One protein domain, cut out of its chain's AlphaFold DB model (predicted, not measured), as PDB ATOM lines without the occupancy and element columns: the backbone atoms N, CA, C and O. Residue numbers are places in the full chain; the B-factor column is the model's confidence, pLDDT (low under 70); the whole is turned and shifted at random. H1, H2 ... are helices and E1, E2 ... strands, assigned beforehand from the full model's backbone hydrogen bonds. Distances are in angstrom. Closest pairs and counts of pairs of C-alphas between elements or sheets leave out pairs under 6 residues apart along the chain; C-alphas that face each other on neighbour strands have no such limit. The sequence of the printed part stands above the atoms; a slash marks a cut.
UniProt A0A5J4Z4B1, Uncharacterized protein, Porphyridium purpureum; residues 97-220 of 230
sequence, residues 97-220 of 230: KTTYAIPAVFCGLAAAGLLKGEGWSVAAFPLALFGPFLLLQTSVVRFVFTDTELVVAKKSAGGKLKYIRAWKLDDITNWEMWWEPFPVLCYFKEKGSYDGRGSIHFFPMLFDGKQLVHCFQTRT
ATOM      1  N   LYS A  97     -56.605  47.176 -37.805       92.81
ATOM      2  CA  LYS A  97     -55.560  48.127 -37.419       92.81
ATOM      3  C   LYS A  97     -54.229  47.402 -37.252       92.81
ATOM      4  O   LYS A  97     -54.140  46.344 -36.634       92.81
ATOM      5  N   THR A  98     -53.182  47.990 -37.808       92.69
ATOM      6  CA  THR A  98     -51.807  47.521 -37.656       92.69
ATOM      7  C   THR A  98     -51.290  47.847 -36.254       92.69
ATOM      8  O   THR A  98     -51.487  48.966 -35.783       92.69
ATOM      9  N   THR A  99     -50.595  46.903 -35.610       91.81
ATOM     10  CA  THR A  99     -49.896  47.144 -34.339       91.81
ATOM     11  C   THR A  99     -48.389  47.034 -34.520       91.81
ATOM     12  O   THR A  99     -47.888  46.114 -35.163       91.81
ATOM     13  N   TYR A 100     -47.653  47.971 -33.927       92.00
ATOM     14  CA  TYR A 100     -46.191  48.014 -33.985       92.00
ATOM     15  C   TYR A 100     -45.528  47.519 -32.694       92.00
ATOM     16  O   TYR A 100     -44.312  47.627 -32.555       92.00
ATOM     17  N   ALA A 101     -46.298  46.952 -31.758       90.88
ATOM     18  CA  ALA A 101     -45.789  46.510 -30.460       90.88
ATOM     19  C   ALA A 101     -44.683  45.451 -30.594       90.88
ATOM     20  O   ALA A 101     -43.592  45.633 -30.060       90.88
ATOM     21  N   ILE A 102     -44.921  44.382 -31.364       91.06
ATOM     22  CA  ILE A 102     -43.920  43.329 -31.596       91.06
ATOM     23  C   ILE A 102     -42.646  43.884 -32.242       91.06
ATOM     24  O   ILE A 102     -41.582  43.730 -31.639       91.06
ATOM     25  N   PRO A 103     -42.690  44.542 -33.421       92.94
ATOM     26  CA  PRO A 103     -41.464  45.061 -34.018       92.94
ATOM     27  C   PRO A 103     -40.749  46.064 -33.102       92.94
ATOM     28  O   PRO A 103     -39.523  46.038 -33.037       92.94
ATOM     29  N   ALA A 104     -41.480  46.885 -32.338       93.44
ATOM     30  CA  ALA A 104     -40.880  47.803 -31.373       93.44
ATOM     31  C   ALA A 104     -40.136  47.073 -30.243       93.44
ATOM     32  O   ALA A 104     -39.009  47.451 -29.931       93.44
ATOM     33  N   VAL A 105     -40.707  46.004 -29.673       93.44
ATOM     34  CA  VAL A 105     -40.031  45.188 -28.648       93.44
ATOM     35  C   VAL A 105     -38.760  44.555 -29.213       93.44
ATOM     36  O   VAL A 105     -37.706  44.645 -28.589       93.44
ATOM     37  N   PHE A 106     -38.820  43.972 -30.413       93.69
ATOM     38  CA  PHE A 106     -37.641  43.373 -31.047       93.69
ATOM     39  C   PHE A 106     -36.538  44.407 -31.316       93.69
ATOM     40  O   PHE A 106     -35.376  44.151 -31.003       93.69
ATOM     41  N   CYS A 107     -36.890  45.590 -31.827       95.00
ATOM     42  CA  CYS A 107     -35.939  46.685 -32.021       95.00
ATOM     43  C   CYS A 107     -35.357  47.196 -30.693       95.00
ATOM     44  O   CYS A 107     -34.155  47.437 -30.608       95.00
ATOM     45  N   GLY A 108     -36.181  47.332 -29.650       95.19
ATOM     46  CA  GLY A 108     -35.740  47.764 -28.324       95.19
ATOM     47  C   GLY A 108     -34.766  46.776 -27.679       95.19
ATOM     48  O   GLY A 108     -33.720  47.183 -27.177       95.19
ATOM     49  N   LEU A 109     -35.061  45.474 -27.759       94.50
ATOM     50  CA  LEU A 109     -34.170  44.415 -27.273       94.50
ATOM     51  C   LEU A 109     -32.861  44.360 -28.066       94.50
ATOM     52  O   LEU A 109     -31.795  44.199 -27.472       94.50
ATOM     53  N   ALA A 110     -32.924  44.541 -29.387       94.50
ATOM     54  CA  ALA A 110     -31.736  44.628 -30.225       94.50
ATOM     55  C   ALA A 110     -30.844  45.811 -29.820       94.50
ATOM     56  O   ALA A 110     -29.653  45.629 -29.577       94.50
ATOM     57  N   ALA A 111     -31.424  47.007 -29.687       94.31
ATOM     58  CA  ALA A 111     -30.697  48.205 -29.279       94.31
ATOM     59  C   ALA A 111     -30.080  48.043 -27.882       94.31
ATOM     60  O   ALA A 111     -28.896  48.315 -27.698       94.31
ATOM     61  N   ALA A 112     -30.844  47.527 -26.914       93.56
ATOM     62  CA  ALA A 112     -30.348  47.269 -25.565       93.56
ATOM     63  C   ALA A 112     -29.184  46.261 -25.553       93.56
ATOM     64  O   ALA A 112     -28.192  46.479 -24.859       93.56
ATOM     65  N   GLY A 113     -29.280  45.183 -26.338       92.75
ATOM     66  CA  GLY A 113     -28.222  44.177 -26.451       92.75
ATOM     67  C   GLY A 113     -26.941  44.713 -27.095       92.75
ATOM     68  O   GLY A 113     -25.850  44.373 -26.646       92.75
ATOM     69  N   LEU A 114     -27.060  45.586 -28.103       90.56
ATOM     70  CA  LEU A 114     -25.905  46.242 -28.731       90.56
ATOM     71  C   LEU A 114     -25.240  47.267 -27.802       90.56
ATOM     72  O   LEU A 114     -24.015  47.340 -27.770       90.56
ATOM     73  N   LEU A 115     -26.028  48.032 -27.038       92.00
ATOM     74  CA  LEU A 115     -25.513  49.049 -26.114       92.00
ATOM     75  C   LEU A 115     -24.818  48.454 -24.885       92.00
ATOM     76  O   LEU A 115     -23.892  49.066 -24.364       92.00
ATOM     77  N   LYS A 116     -25.255  47.281 -24.406       90.25
ATOM     78  CA  LYS A 116     -24.663  46.655 -23.215       90.25
ATOM     79  C   LYS A 116     -23.251  46.102 -23.432       90.25
ATOM     80  O   LYS A 116     -22.493  46.060 -22.471       90.25
ATOM     81  N   GLY A 117     -22.882  45.701 -24.650       77.69
ATOM     82  CA  GLY A 117     -21.614  44.996 -24.877       77.69
ATOM     83  C   GLY A 117     -21.539  43.652 -24.125       77.69
ATOM     84  O   GLY A 117     -22.534  43.194 -23.576       77.69
ATOM     85  N   GLU A 118     -20.378  42.987 -24.142       74.56
ATOM     86  CA  GLU A 118     -20.121  41.692 -23.462       74.56
ATOM     87  C   GLU A 118     -21.039  40.521 -23.870       74.56
ATOM     88  O   GLU A 118     -21.962  40.135 -23.160       74.56
ATOM     89  N   GLY A 119     -20.775  39.892 -25.020       81.56
ATOM     90  CA  GLY A 119     -21.433  38.637 -25.429       81.56
ATOM     91  C   GLY A 119     -22.902  38.768 -25.864       81.56
ATOM     92  O   GLY A 119     -23.359  37.987 -26.700       81.56
ATOM     93  N   TRP A 120     -23.617  39.803 -25.410       90.19
ATOM     94  CA  TRP A 120     -24.990  40.121 -25.824       90.19
ATOM     95  C   TRP A 120     -25.100  40.475 -27.309       90.19
ATOM     96  O   TRP A 120     -26.143  40.234 -27.917       90.19
ATOM     97  N   SER A 121     -24.018  40.956 -27.931       85.94
ATOM     98  CA  SER A 121     -23.973  41.302 -29.357       85.94
ATOM     99  C   SER A 121     -24.324  40.126 -30.274       85.94
ATOM    100  O   SER A 121     -24.920  40.332 -31.330       85.94
ATOM    101  N   VAL A 122     -24.008  38.891 -29.861       89.81
ATOM    102  CA  VAL A 122     -24.323  37.678 -30.635       89.81
ATOM    103  C   VAL A 122     -25.835  37.477 -30.741       89.81
ATOM    104  O   VAL A 122     -26.343  37.186 -31.821       89.81
ATOM    105  N   ALA A 123     -26.567  37.682 -29.641       87.31
ATOM    106  CA  ALA A 123     -28.028  37.606 -29.626       87.31
ATOM    107  C   ALA A 123     -28.686  38.869 -30.207       87.31
ATOM    108  O   ALA A 123     -29.760  38.797 -30.800       87.31
ATOM    109  N   ALA A 124     -28.041  40.029 -30.073       91.94
ATOM    110  CA  ALA A 124     -28.569  41.295 -30.564       91.94
ATOM    111  C   ALA A 124     -28.593  41.370 -32.096       91.94
ATOM    112  O   ALA A 124     -29.508  41.964 -32.659       91.94
ATOM    113  N   PHE A 125     -27.633  40.743 -32.782       92.44
ATOM    114  CA  PHE A 125     -27.548  40.774 -34.243       92.44
ATOM    115  C   PHE A 125     -28.794  40.217 -34.965       92.44
ATOM    116  O   PHE A 125     -29.376  40.945 -35.773       92.44
ATOM    117  N   PRO A 126     -29.281  38.988 -34.687       94.31
ATOM    118  CA  PRO A 126     -30.504  38.497 -35.321       94.31
ATOM    119  C   PRO A 126     -31.730  39.350 -34.965       94.31
ATOM    120  O   PRO A 126     -32.578  39.571 -35.826       94.31
ATOM    121  N   LEU A 127     -31.810  39.892 -33.744       93.88
ATOM    122  CA  LEU A 127     -32.894  40.800 -33.348       93.88
ATOM    123  C   LEU A 127     -32.838  42.127 -34.116       93.88
ATOM    124  O   LEU A 127     -33.876  42.629 -34.548       93.88
ATOM    125  N   ALA A 128     -31.636  42.663 -34.339       93.75
ATOM    126  CA  ALA A 128     -31.401  43.893 -35.090       93.75
ATOM    127  C   ALA A 128     -31.769  43.755 -36.573       93.75
ATOM    128  O   ALA A 128     -32.123  44.745 -37.205       93.75
ATOM    129  N   LEU A 129     -31.726  42.541 -37.127       95.25
ATOM    130  CA  LEU A 129     -32.227  42.260 -38.474       95.25
ATOM    131  C   LEU A 129     -33.739  42.004 -38.476       95.25
ATOM    132  O   LEU A 129     -34.468  42.531 -39.319       95.25
ATOM    133  N   PHE A 130     -34.225  41.202 -37.528       94.81
ATOM    134  CA  PHE A 130     -35.609  40.743 -37.521       94.81
ATOM    135  C   PHE A 130     -36.607  41.829 -37.099       94.81
ATOM    136  O   PHE A 130     -37.672  41.929 -37.703       94.81
ATOM    137  N   GLY A 131     -36.270  42.687 -36.132       93.94
ATOM    138  CA  GLY A 131     -37.134  43.790 -35.689       93.94
ATOM    139  C   GLY A 131     -37.510  44.756 -36.823       93.94
ATOM    140  O   GLY A 131     -38.700  44.918 -37.110       93.94
ATOM    141  N   PRO A 132     -36.533  45.338 -37.545       94.88
ATOM    142  CA  PRO A 132     -36.806  46.185 -38.706       94.88
ATOM    143  C   PRO A 132     -37.513  45.443 -39.843       94.88
ATOM    144  O   PRO A 132     -38.410  46.000 -40.475       94.88
ATOM    145  N   PHE A 133     -37.168  44.173 -40.087       94.75
ATOM    146  CA  PHE A 133     -37.883  43.352 -41.063       94.75
ATOM    147  C   PHE A 133     -39.375  43.241 -40.716       94.75
ATOM    148  O   PHE A 133     -40.225  43.489 -41.574       94.75
ATOM    149  N   LEU A 134     -39.702  42.940 -39.456       93.31
ATOM    150  CA  LEU A 134     -41.084  42.914 -38.987       93.31
ATOM    151  C   LEU A 134     -41.744  44.286 -39.121       93.31
ATOM    152  O   LEU A 134     -42.887  44.345 -39.560       93.31
ATOM    153  N   LEU A 135     -41.048  45.384 -38.814       93.81
ATOM    154  CA  LEU A 135     -41.583  46.743 -38.948       93.81
ATOM    155  C   LEU A 135     -42.014  47.049 -40.393       93.81
ATOM    156  O   LEU A 135     -43.108  47.576 -40.630       93.81
ATOM    157  N   LEU A 136     -41.180  46.670 -41.364       93.38
ATOM    158  CA  LEU A 136     -41.479  46.819 -42.787       93.38
ATOM    159  C   LEU A 136     -42.665  45.943 -43.200       93.38
ATOM    160  O   LEU A 136     -43.615  46.448 -43.797       93.38
ATOM    161  N   GLN A 137     -42.662  44.656 -42.838       93.00
ATOM    162  CA  GLN A 137     -43.766  43.747 -43.173       93.00
ATOM    163  C   GLN A 137     -45.094  44.215 -42.563       93.00
ATOM    164  O   GLN A 137     -46.109  44.258 -43.255       93.00
ATOM    165  N   THR A 138     -45.070  44.661 -41.310       92.44
ATOM    166  CA  THR A 138     -46.214  45.225 -40.576       92.44
ATOM    167  C   THR A 138     -46.781  46.455 -41.290       92.44
ATOM    168  O   THR A 138     -47.992  46.630 -41.428       92.44
ATOM    169  N   SER A 139     -45.906  47.295 -41.842       92.19
ATOM    170  CA  SER A 139     -46.314  48.502 -42.566       92.19
ATOM    171  C   SER A 139     -46.922  48.216 -43.938       92.19
ATOM    172  O   SER A 139     -47.699  49.038 -44.429       92.19
ATOM    173  N   VAL A 140     -46.619  47.062 -44.532       92.75
ATOM    174  CA  VAL A 140     -47.040  46.700 -45.890       92.75
ATOM    175  C   VAL A 140     -48.245  45.754 -45.890       92.75
ATOM    176  O   VAL A 140     -49.149  45.934 -46.701       92.75
ATOM    177  N   VAL A 141     -48.299  44.747 -45.019       93.75
ATOM    178  CA  VAL A 141     -49.367  43.731 -45.039       93.75
ATOM    179  C   VAL A 141     -50.637  44.269 -44.382       93.75
ATOM    180  O   VAL A 141     -50.591  44.898 -43.327       93.75
ATOM    181  N   ARG A 142     -51.793  44.033 -45.002       93.31
ATOM    182  CA  ARG A 142     -53.111  44.417 -44.490       93.31
ATOM    183  C   ARG A 142     -54.052  43.232 -44.532       93.31
ATOM    184  O   ARG A 142     -54.117  42.527 -45.538       93.31
ATOM    185  N   PHE A 143     -54.766  43.037 -43.433       94.38
ATOM    186  CA  PHE A 143     -55.818  42.040 -43.314       94.38
ATOM    187  C   PHE A 143     -57.161  42.744 -43.369       94.38
ATOM    188  O   PHE A 143     -57.377  43.745 -42.684       94.38
ATOM    189  N   VAL A 144     -58.032  42.225 -44.218       94.62
ATOM    190  CA  VAL A 144     -59.353  42.774 -44.472       94.62
ATOM    191  C   VAL A 144     -60.345  41.642 -44.318       94.62
ATOM    192  O   VAL A 144     -60.334  40.687 -45.091       94.62
ATOM    193  N   PHE A 145     -61.175  41.729 -43.289       94.88
ATOM    194  CA  PHE A 145     -62.310  40.838 -43.149       94.88
ATOM    195  C   PHE A 145     -63.446  41.385 -43.998       94.88
ATOM    196  O   PHE A 145     -63.904  42.508 -43.783       94.88
ATOM    197  N   THR A 146     -63.924  40.572 -44.926       93.75
ATOM    198  CA  THR A 146     -65.181  40.793 -45.637       93.75
ATOM    199  C   THR A 146     -66.291  39.995 -44.957       93.75
ATOM    200  O   THR A 146     -66.061  39.353 -43.923       93.75
ATOM    201  N   ASP A 147     -67.503  40.045 -45.498       92.56
ATOM    202  CA  ASP A 147     -68.641  39.298 -44.948       92.56
ATOM    203  C   ASP A 147     -68.428  37.775 -45.003       92.56
ATOM    204  O   ASP A 147     -68.929  37.046 -44.152       92.56
ATOM    205  N   THR A 148     -67.658  37.286 -45.982       91.62
ATOM    206  CA  THR A 148     -67.482  35.845 -46.235       91.62
ATOM    207  C   THR A 148     -66.029  35.385 -46.250       91.62
ATOM    208  O   THR A 148     -65.773  34.182 -46.196       91.62
ATOM    209  N   GLU A 149     -65.064  36.299 -46.356       94.19
ATOM    210  CA  GLU A 149     -63.657  35.969 -46.579       94.19
ATOM    211  C   GLU A 149     -62.708  36.803 -45.706       94.19
ATOM    212  O   GLU A 149     -62.915  37.986 -45.458       94.19
ATOM    213  N   LEU A 150     -61.608  36.186 -45.282       94.06
ATOM    214  CA  LEU A 150     -60.420  36.874 -44.796       94.06
ATOM    215  C   LEU A 150     -59.501  37.138 -45.988       94.06
ATOM    216  O   LEU A 150     -58.894  36.214 -46.527       94.06
ATOM    217  N   VAL A 151     -59.388  38.398 -46.392       94.56
ATOM    218  CA  VAL A 151     -58.523  38.842 -47.484       94.56
ATOM    219  C   VAL A 151     -57.215  39.381 -46.925       94.56
ATOM    220  O   VAL A 151     -57.179  40.173 -45.983       94.56
ATOM    221  N   VAL A 152     -56.114  38.990 -47.554       93.69
ATOM    222  CA  VAL A 152     -54.783  39.515 -47.285       93.69
ATOM    223  C   VAL A 152     -54.306  40.293 -48.495       93.69
ATOM    224  O   VAL A 152     -54.223  39.777 -49.613       93.69
ATOM    225  N   ALA A 153     -53.978  41.553 -48.244       94.50
ATOM    226  CA  ALA A 153     -53.523  42.506 -49.234       94.50
ATOM    227  C   ALA A 153     -52.183  43.133 -48.820       94.50
ATOM    228  O   ALA A 153     -51.784  43.113 -47.654       94.50
ATOM    229  N   LYS A 154     -51.467  43.697 -49.790       93.38
ATOM    230  CA  LYS A 154     -50.241  44.479 -49.585       93.38
ATOM    231  C   LYS A 154     -50.480  45.926 -49.975       93.38
ATOM    232  O   LYS A 154     -51.009  46.191 -51.046       93.38
ATOM    233  N   LYS A 155     -50.033  46.861 -49.149       93.19
ATOM    234  CA  LYS A 155     -49.983  48.279 -49.489       93.19
ATOM    235  C   LYS A 155     -48.879  48.514 -50.523       93.19
ATOM    236  O   LYS A 155     -47.723  48.173 -50.293       93.19
ATOM    237  N   SER A 156     -49.247  49.074 -51.668       89.62
ATOM    238  CA  SER A 156     -48.330  49.515 -52.719       89.62
ATOM    239  C   SER A 156     -47.779  50.912 -52.411       89.62
ATOM    240  O   SER A 156     -48.334  51.640 -51.584       89.62
ATOM    241  N   ALA A 157     -46.709  51.315 -53.103       83.06
ATOM    242  CA  ALA A 157     -46.073  52.625 -52.939       83.06
ATOM    243  C   ALA A 157     -47.054  53.800 -53.140       83.06
ATOM    244  O   ALA A 157     -46.934  54.819 -52.471       83.06
ATOM    245  N   GLY A 158     -48.073  53.630 -53.989       83.12
ATOM    246  CA  GLY A 158     -49.139  54.616 -54.213       83.12
ATOM    247  C   GLY A 158     -50.264  54.613 -53.169       83.12
ATOM    248  O   GLY A 158     -51.327  55.155 -53.434       83.12
ATOM    249  N   GLY A 159     -50.100  53.934 -52.030       84.56
ATOM    250  CA  GLY A 159     -51.120  53.843 -50.975       84.56
ATOM    251  C   GLY A 159     -52.248  52.839 -51.236       84.56
ATOM    252  O   GLY A 159     -52.949  52.467 -50.296       84.56
ATOM    253  N   LYS A 160     -52.370  52.352 -52.473       89.75
ATOM    254  CA  LYS A 160     -53.351  51.357 -52.927       89.75
ATOM    255  C   LYS A 160     -53.093  49.975 -52.331       89.75
ATOM    256  O   LYS A 160     -51.939  49.614 -52.094       89.75
ATOM    257  N   LEU A 161     -54.141  49.180 -52.126       92.50
ATOM    258  CA  LEU A 161     -54.001  47.787 -51.700       92.50
ATOM    259  C   LEU A 161     -53.940  46.873 -52.923       92.50
ATOM    260  O   LEU A 161     -54.695  47.028 -53.871       92.50
ATOM    261  N   LYS A 162     -53.028  45.908 -52.899       93.88
ATOM    262  CA  LYS A 162     -52.896  44.853 -53.897       93.88
ATOM    263  C   LYS A 162     -53.306  43.531 -53.273       93.88
ATOM    264  O   LYS A 162     -52.741  43.142 -52.248       93.88
ATOM    265  N   TYR A 163     -54.254  42.838 -53.892       93.44
ATOM    266  CA  TYR A 163     -54.693  41.519 -53.446       93.44
ATOM    267  C   TYR A 163     -53.531  40.512 -53.450       93.44
ATOM    268  O   TYR A 163     -52.723  40.486 -54.381       93.44
ATOM    269  N   ILE A 164     -53.448  39.668 -52.418       92.81
ATOM    270  CA  ILE A 164     -52.515  38.530 -52.380       92.81
ATOM    271  C   ILE A 164     -53.286  37.217 -52.385       92.81
ATOM    272  O   ILE A 164     -52.991  36.325 -53.180       92.81
ATOM    273  N   ARG A 165     -54.208  37.068 -51.431       91.75
ATOM    274  CA  ARG A 165     -54.915  35.817 -51.157       91.75
ATOM    275  C   ARG A 165     -56.144  36.089 -50.297       91.75
ATOM    276  O   ARG A 165     -56.106  36.989 -49.465       91.75
ATOM    277  N   ALA A 166     -57.177  35.278 -50.461       92.44
ATOM    278  CA  ALA A 166     -58.346  35.233 -49.600       92.44
ATOM    279  C   ALA A 166     -58.600  33.807 -49.112       92.44
ATOM    280  O   ALA A 166     -58.248  32.840 -49.793       92.44
ATOM    281  N   TRP A 167     -59.232  33.707 -47.948       93.75
ATOM    282  CA  TRP A 167     -59.716  32.467 -47.355       93.75
ATOM    283  C   TRP A 167     -61.174  32.629 -46.960       93.75
ATOM    284  O   TRP A 167     -61.532  33.638 -46.359       93.75
ATOM    285  N   LYS A 168     -62.015  31.639 -47.249       93.38
ATOM    286  CA  LYS A 168     -63.422  31.674 -46.842       93.38
ATOM    287  C   LYS A 168     -63.543  31.434 -45.346       93.38
ATOM    288  O   LYS A 168     -63.022  30.450 -44.830       93.38
ATOM    289  N   LEU A 169     -64.284  32.299 -44.665       92.88
ATOM    290  CA  LEU A 169     -64.510  32.202 -43.223       92.88
ATOM    291  C   LEU A 169     -65.275  30.921 -42.852       92.88
ATOM    292  O   LEU A 169     -64.992  30.315 -41.824       92.88
ATOM    293  N   ASP A 170     -66.165  30.453 -43.729       91.69
ATOM    294  CA  ASP A 170     -66.906  29.190 -43.576       91.69
ATOM    295  C   ASP A 170     -66.041  27.922 -43.692       91.69
ATOM    296  O   ASP A 170     -66.439  26.840 -43.232       91.69
ATOM    297  N   ASP A 171     -64.870  28.041 -44.320       91.62
ATOM    298  CA  ASP A 171     -63.916  26.943 -44.449       91.62
ATOM    299  C   ASP A 171     -62.968  26.875 -43.251       91.62
ATOM    300  O   ASP A 171     -62.314  25.850 -43.064       91.62
ATOM    301  N   ILE A 172     -62.922  27.904 -42.402       92.56
ATOM    302  CA  ILE A 172     -62.121  27.896 -41.179       92.56
ATOM    303  C   ILE A 172     -62.770  26.954 -40.158       92.56
ATOM    304  O   ILE A 172     -63.935  27.090 -39.796       92.56
ATOM    305  N   THR A 173     -61.996  25.974 -39.699       91.94
ATOM    306  CA  THR A 173     -62.408  24.924 -38.746       91.94
ATOM    307  C   THR A 173     -61.867  25.146 -37.343       91.94
ATOM    308  O   THR A 173     -62.499  24.747 -36.372       91.94
ATOM    309  N   ASN A 174     -60.703  25.782 -37.230       92.50
ATOM    310  CA  ASN A 174     -60.128  26.205 -35.962       92.50
ATOM    311  C   ASN A 174     -59.286  27.460 -36.191       92.50
ATOM    312  O   ASN A 174     -58.701  27.625 -37.261       92.50
ATOM    313  N   TRP A 175     -59.192  28.310 -35.178       93.12
ATOM    314  CA  TRP A 175     -58.252  29.422 -35.112       93.12
ATOM    315  C   TRP A 175     -57.772  29.563 -33.674       93.12
ATOM    316  O   TRP A 175     -58.572  29.452 -32.752       93.12
ATOM    317  N   GLU A 176     -56.487  29.787 -33.441       91.25
ATOM    318  CA  GLU A 176     -55.990  30.111 -32.103       91.25
ATOM    319  C   GLU A 176     -54.986  31.241 -32.177       91.25
ATOM    320  O   GLU A 176     -54.207  31.377 -33.123       91.25
ATOM    321  N   MET A 177     -55.017  32.036 -31.122       89.69
ATOM    322  CA  MET A 177     -54.054  33.080 -30.856       89.69
ATOM    323  C   MET A 177     -53.193  32.634 -29.683       89.69
ATOM    324  O   MET A 177     -53.713  32.302 -28.612       89.69
ATOM    325  N   TRP A 178     -51.882  32.613 -29.890       88.19
ATOM    326  CA  TRP A 178     -50.927  32.271 -28.851       88.19
ATOM    327  C   TRP A 178     -50.443  33.528 -28.133       88.19
ATOM    328  O   TRP A 178     -49.981  34.480 -28.768       88.19
ATOM    329  N   TRP A 179     -50.541  33.456 -26.800       80.88
ATOM    330  CA  TRP A 179     -50.168  34.476 -25.814       80.88
ATOM    331  C   TRP A 179     -51.103  35.694 -25.799       80.88
ATOM    332  O   TRP A 179     -50.754  36.754 -26.282       80.88
ATOM    333  N   GLU A 180     -52.285  35.579 -25.191       73.44
ATOM    334  CA  GLU A 180     -53.293  36.659 -25.161       73.44
ATOM    335  C   GLU A 180     -52.797  38.054 -24.701       73.44
ATOM    336  O   GLU A 180     -53.105  39.020 -25.398       73.44
ATOM    337  N   PRO A 181     -52.007  38.220 -23.613       77.56
ATOM    338  CA  PRO A 181     -51.572  39.558 -23.186       77.56
ATOM    339  C   PRO A 181     -50.556  40.198 -24.141       77.56
ATOM    340  O   PRO A 181     -50.418  41.420 -24.182       77.56
ATOM    341  N   PHE A 182     -49.830  39.384 -24.906       79.25
ATOM    342  CA  PHE A 182     -48.885  39.841 -25.914       79.25
ATOM    343  C   PHE A 182     -48.943  38.872 -27.091       79.25
ATOM    344  O   PHE A 182     -48.122  37.954 -27.168       79.25
ATOM    345  N   PRO A 183     -49.953  39.010 -27.967       77.94
ATOM    346  CA  PRO A 183     -50.206  38.013 -28.987       77.94
ATOM    347  C   PRO A 183     -49.057  38.033 -29.971       77.94
ATOM    348  O   PRO A 183     -48.782  39.065 -30.570       77.94
ATOM    349  N   VAL A 184     -48.361  36.907 -30.117       83.44
ATOM    350  CA  VAL A 184     -47.191  36.818 -31.006       83.44
ATOM    351  C   VAL A 184     -47.553  36.159 -32.324       83.44
ATOM    352  O   VAL A 184     -47.033  36.531 -33.377       83.44
ATOM    353  N   LEU A 185     -48.451  35.180 -32.281       89.81
ATOM    354  CA  LEU A 185     -48.711  34.299 -33.406       89.81
ATOM    355  C   LEU A 185     -50.176  33.885 -33.402       89.81
ATOM    356  O   LEU A 185     -50.716  33.454 -32.384       89.81
ATOM    357  N   CYS A 186     -50.809  34.024 -34.557       91.44
ATOM    358  CA  CYS A 186     -52.126  33.475 -34.812       91.44
ATOM    359  C   CYS A 186     -51.987  32.331 -35.802       91.44
ATOM    360  O   CYS A 186     -51.174  32.390 -36.734       91.44
ATOM    361  N   TYR A 187     -52.828  31.321 -35.639       92.31
ATOM    362  CA  TYR A 187     -53.030  30.323 -36.666       92.31
ATOM    363  C   TYR A 187     -54.502  30.090 -36.932       92.31
ATOM    364  O   TYR A 187     -55.342  30.283 -36.057       92.31
ATOM    365  N   PHE A 188     -54.802  29.641 -38.144       93.00
ATOM    366  CA  PHE A 188     -56.098  29.072 -38.471       93.00
ATOM    367  C   PHE A 188     -55.943  27.864 -39.385       93.00
ATOM    368  O   PHE A 188     -54.943  27.705 -40.087       93.00
ATOM    369  N   LYS A 189     -56.943  26.992 -39.344       91.19
ATOM    370  CA  LYS A 189     -57.001  25.751 -40.104       91.19
ATOM    371  C   LYS A 189     -58.232  25.753 -40.995       91.19
ATOM    372  O   LYS A 189     -59.343  25.883 -40.484       91.19
ATOM    373  N   GLU A 190     -58.054  25.554 -42.295       90.81
ATOM    374  CA  GLU A 190     -59.162  25.413 -43.246       90.81
ATOM    375  C   GLU A 190     -59.560  23.945 -43.478       90.81
ATOM    376  O   GLU A 190     -58.793  23.031 -43.184       90.81
ATOM    377  N   LYS A 191     -60.766  23.700 -44.008       85.00
ATOM    378  CA  LYS A 191     -61.257  22.355 -44.369       85.00
ATOM    379  C   LYS A 191     -60.446  21.718 -45.500       85.00
ATOM    380  O   LYS A 191     -60.219  20.512 -45.491       85.00
ATOM    381  N   GLY A 192     -60.034  22.516 -46.484       72.50
ATOM    382  CA  GLY A 192     -59.341  22.041 -47.680       72.50
ATOM    383  C   GLY A 192     -57.859  21.757 -47.431       72.50
ATOM    384  O   GLY A 192     -57.131  22.606 -46.939       72.50
ATOM    385  N   SER A 193     -57.388  20.564 -47.787       71.50
ATOM    386  CA  SER A 193     -55.964  20.277 -48.011       71.50
ATOM    387  C   SER A 193     -55.832  19.214 -49.093       71.50
ATOM    388  O   SER A 193     -56.770  18.448 -49.323       71.50
ATOM    389  N   TYR A 194     -54.660  19.136 -49.723       63.38
ATOM    390  CA  TYR A 194     -54.324  18.125 -50.733       63.38
ATOM    391  C   TYR A 194     -54.440  16.679 -50.206       63.38
ATOM    392  O   TYR A 194     -54.636  15.750 -50.979       63.38
ATOM    393  N   ASP A 195     -54.370  16.492 -48.887       74.12
ATOM    394  CA  ASP A 195     -54.437  15.206 -48.187       74.12
ATOM    395  C   ASP A 195     -55.698  15.038 -47.315       74.12
ATOM    396  O   ASP A 195     -55.757  14.142 -46.474       74.12
ATOM    397  N   GLY A 196     -56.692  15.923 -47.461       71.88
ATOM    398  CA  GLY A 196     -57.920  15.892 -46.660       71.88
ATOM    399  C   GLY A 196     -57.741  16.257 -45.179       71.88
ATOM    400  O   GLY A 196     -58.699  16.163 -44.416       71.88
ATOM    401  N   ARG A 197     -56.546  16.693 -44.745       71.19
ATOM    402  CA  ARG A 197     -56.272  17.037 -43.334       71.19
ATOM    403  C   ARG A 197     -56.514  18.502 -42.966       71.19
ATOM    404  O   ARG A 197     -56.465  18.822 -41.776       71.19
ATOM    405  N   GLY A 198     -56.829  19.352 -43.941       79.44
ATOM    406  CA  GLY A 198     -56.997  20.798 -43.784       79.44
ATOM    407  C   GLY A 198     -55.671  21.568 -43.741       79.44
ATOM    408  O   GLY A 198     -54.744  21.165 -43.040       79.44
ATOM    409  N   SER A 199     -55.559  22.648 -44.519       86.75
ATOM    410  CA  SER A 199     -54.351  23.478 -44.580       86.75
ATOM    411  C   SER A 199     -54.262  24.367 -43.341       86.75
ATOM    412  O   SER A 199     -55.258  24.934 -42.886       86.75
ATOM    413  N   ILE A 200     -53.063  24.471 -42.773       90.25
ATOM    414  CA  ILE A 200     -52.802  25.273 -41.578       90.25
ATOM    415  C   ILE A 200     -52.025  26.515 -41.997       90.25
ATOM    416  O   ILE A 200     -50.977  26.430 -42.639       90.25
ATOM    417  N   HIS A 201     -52.536  27.675 -41.607       90.38
ATOM    418  CA  HIS A 201     -51.950  28.969 -41.901       90.38
ATOM    419  C   HIS A 201     -51.517  29.640 -40.607       90.38
ATOM    420  O   HIS A 201     -52.317  29.803 -39.691       90.38
ATOM    421  N   PHE A 202     -50.251  30.048 -40.561       90.88
ATOM    422  CA  PHE A 202     -49.660  30.787 -39.452       90.88
ATOM    423  C   PHE A 202     -49.300  32.191 -39.917       90.88
ATOM    424  O   PHE A 202     -48.754  32.362 -41.011       90.88
ATOM    425  N   PHE A 203     -49.554  33.193 -39.080       89.81
ATOM    426  CA  PHE A 203     -49.034  34.535 -39.303       89.81
ATOM    427  C   PHE A 203     -48.646  35.209 -37.982       89.81
ATOM    428  O   PHE A 203     -49.368  35.086 -36.986       89.81
ATOM    429  N   PRO A 204     -47.512  35.932 -37.954       87.19
ATOM    430  CA  PRO A 204     -47.154  36.733 -36.793       87.19
ATOM    431  C   PRO A 204     -48.228  37.798 -36.556       87.19
ATOM    432  O   PRO A 204     -48.812  38.322 -37.506       87.19
ATOM    433  N   MET A 205     -48.491  38.131 -35.296       87.94
ATOM    434  CA  MET A 205     -49.528  39.097 -34.944       87.94
ATOM    435  C   MET A 205     -49.064  40.535 -35.222       87.94
ATOM    436  O   MET A 205     -48.567  41.243 -34.352       87.94
ATOM    437  N   LEU A 206     -49.216  40.974 -36.470       88.69
ATOM    438  CA  LEU A 206     -48.868  42.334 -36.910       88.69
ATOM    439  C   LEU A 206     -50.051  43.315 -36.785       88.69
ATOM    440  O   LEU A 206     -49.970  44.470 -37.210       88.69
ATOM    441  N   PHE A 207     -51.169  42.853 -36.223       90.50
ATOM    442  CA  PHE A 207     -52.441  43.568 -36.149       90.50
ATOM    443  C   PHE A 207     -52.981  43.611 -34.722       90.50
ATOM    444  O   PHE A 207     -52.504  42.906 -33.836       90.50
ATOM    445  N   ASP A 208     -53.987  44.451 -34.513       90.12
ATOM    446  CA  ASP A 208     -54.753  44.511 -33.276       90.12
ATOM    447  C   ASP A 208     -55.402  43.145 -32.981       90.12
ATOM    448  O   ASP A 208     -56.304  42.693 -33.692       90.12
ATOM    449  N   GLY A 209     -54.900  42.472 -31.939       88.75
ATOM    450  CA  GLY A 209     -55.342  41.132 -31.559       88.75
ATOM    451  C   GLY A 209     -56.799  41.091 -31.099       88.75
ATOM    452  O   GLY A 209     -57.492  40.119 -31.388       88.75
ATOM    453  N   LYS A 210     -57.298  42.159 -30.464       88.94
ATOM    454  CA  LYS A 210     -58.694  42.237 -30.014       88.94
ATOM    455  C   LYS A 210     -59.642  42.336 -31.202       88.94
ATOM    456  O   LYS A 210     -60.599  41.573 -31.289       88.94
ATOM    457  N   GLN A 211     -59.337  43.210 -32.166       91.88
ATOM    458  CA  GLN A 211     -60.109  43.304 -33.410       91.88
ATOM    459  C   GLN A 211     -60.086  41.989 -34.180       91.88
ATOM    460  O   GLN A 211     -61.113  41.575 -34.708       91.88
ATOM    461  N   LEU A 212     -58.934  41.316 -34.227       91.81
ATOM    462  CA  LEU A 212     -58.812  40.023 -34.885       91.81
ATOM    463  C   LEU A 212     -59.718  38.967 -34.231       91.81
ATOM    464  O   LEU A 212     -60.466  38.295 -34.939       91.81
ATOM    465  N   VAL A 213     -59.678  38.844 -32.899       91.12
ATOM    466  CA  VAL A 213     -60.541  37.929 -32.133       91.12
ATOM    467  C   VAL A 213     -62.010  38.258 -32.363       91.12
ATOM    468  O   VAL A 213     -62.778  37.366 -32.714       91.12
ATOM    469  N   HIS A 214     -62.388  39.531 -32.242       91.88
ATOM    470  CA  HIS A 214     -63.756  39.980 -32.475       91.88
ATOM    471  C   HIS A 214     -64.227  39.645 -33.900       91.88
ATOM    472  O   HIS A 214     -65.324  39.127 -34.086       91.88
ATOM    473  N   CYS A 215     -63.398  39.869 -34.924       92.38
ATOM    474  CA  CYS A 215     -63.730  39.503 -36.300       92.38
ATOM    475  C   CYS A 215     -63.893  37.990 -36.482       92.38
ATOM    476  O   CYS A 215     -64.843  37.565 -37.141       92.38
ATOM    477  N   PHE A 216     -63.009  37.174 -35.902       92.56
ATOM    478  CA  PHE A 216     -63.135  35.720 -35.984       92.56
ATOM    479  C   PHE A 216     -64.378  35.212 -35.255       92.56
ATOM    480  O   PHE A 216     -65.118  34.420 -35.828       92.56
ATOM    481  N   GLN A 217     -64.643  35.677 -34.038       91.75
ATOM    482  CA  GLN A 217     -65.831  35.292 -33.277       91.75
ATOM    483  C   GLN A 217     -67.111  35.735 -33.998       91.75
ATOM    484  O   GLN A 217     -68.002  34.927 -34.220       91.75
ATOM    485  N   THR A 218     -67.202  36.982 -34.455       91.44
ATOM    486  CA  THR A 218     -68.439  37.507 -35.054       91.44
ATOM    487  C   THR A 218     -68.717  36.954 -36.454       91.44
ATOM    488  O   THR A 218     -69.877  36.798 -36.828       91.44
ATOM    489  N   ARG A 219     -67.678  36.660 -37.251       91.00
ATOM    490  CA  ARG A 219     -67.836  36.297 -38.674       91.00
ATOM    491  C   ARG A 219     -67.556  34.830 -38.995       91.00
ATOM    492  O   ARG A 219     -67.802  34.402 -40.118       91.00
ATOM    493  N   THR A 220     -67.056  34.045 -38.041       90.31
ATOM    494  CA  THR A 220     -66.965  32.583 -38.183       90.31
ATOM    495  C   THR A 220     -68.003  31.887 -37.311       90.31
ATOM    496  O   THR A 220     -68.581  32.464 -36.396       90.31
TER     497      THR A 220
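This is residues 97 to 220 of the 230 residues of an uncharacterized protein of Porphyridium purpureum (UniProt A0A5J4Z4B1). What does the model look like? Two small sheets of three strands, E1 E2 E3 and E4 E5 E6, make a body together with the short helix H3, which packs over E4 and E5, and a long helical hairpin of H1 and H2 runs away from this body as an arm that makes the length. What is it made of? The 124 printed residues hold, in order, H1 H2 E1 E2 E3 E4 E5 E6 H3, a mixed class of helices and strands, and both sheets are antiparallel meanders, each strand the neighbour of the one before, in the orders E1 E2 E3 and E4 E5 E6. How large is it? It is loose, with a radius of gyration of the C-alphas of 17.0 A and spans of 52 by 36 by 28 A.

Where are the strands? E1 is residues 141 to 145, E2 149 to 155 and E3 161 to 168, which is 19.3 A long and bends by 66 degrees at residue 164. E4 is residues 172 to 178, E5 185 to 190 and E6 200 to 204. Where are the helices? H1, residues 101 to 116, is 22.3 A long and begins at C-alpha 101 (-45.789, 46.510, -30.460). H2, residues 120 to 140, is 30.5 A long, and H3, residues 209 to 219, is 15.2 A long and ends at C-alpha 219 (-67.836, 36.297, -38.674).

How are the sheets paired? N 142 and O 153 of E1 and E2 are 2.8 A apart and N 150 and O 167 of E2 and E3 2.8 A, within hydrogen-bond range. So are N 176 and O 187 of E4 and E5 at 2.9 A, and N 188 and O 201 of E5 and E6 at 2.9 A. Where is H3? It is on the sheet E4 E5 E6 at a height over the sheet of 10.7 A, over E4 and only just over E5, with 3 C-alphas, and along the strands at 18 degrees to E4 on the local plane. It only grazes the sheet E1 E2 E3, with residues 212 to 219. How does the arm stand? H1 and H2, a helical hairpin, touch at a shallow tilt of 27 degrees, opposite ways, the closest C-alphas being those of Ala 110 and Ala 124, 4.6 A apart. H2 only grazes the sheet E1 E2 E3, with residues 137 to 140, and H1 and H3 are apart. Are the helix backbones complete? Every O i to N i+4 pair is within hydrogen-bond range in H1 and H3, and 14 of 17 are in H2.

How far does it reach? The two C-alphas farthest apart are those of Glu 118 and Asp 147, 53.1 A. Is anything cut or long? The printed part has no cut, and no link is long. Where is confidence low? The mean pLDDT of the printed part is 89.7, and residue 194 alone is under 70.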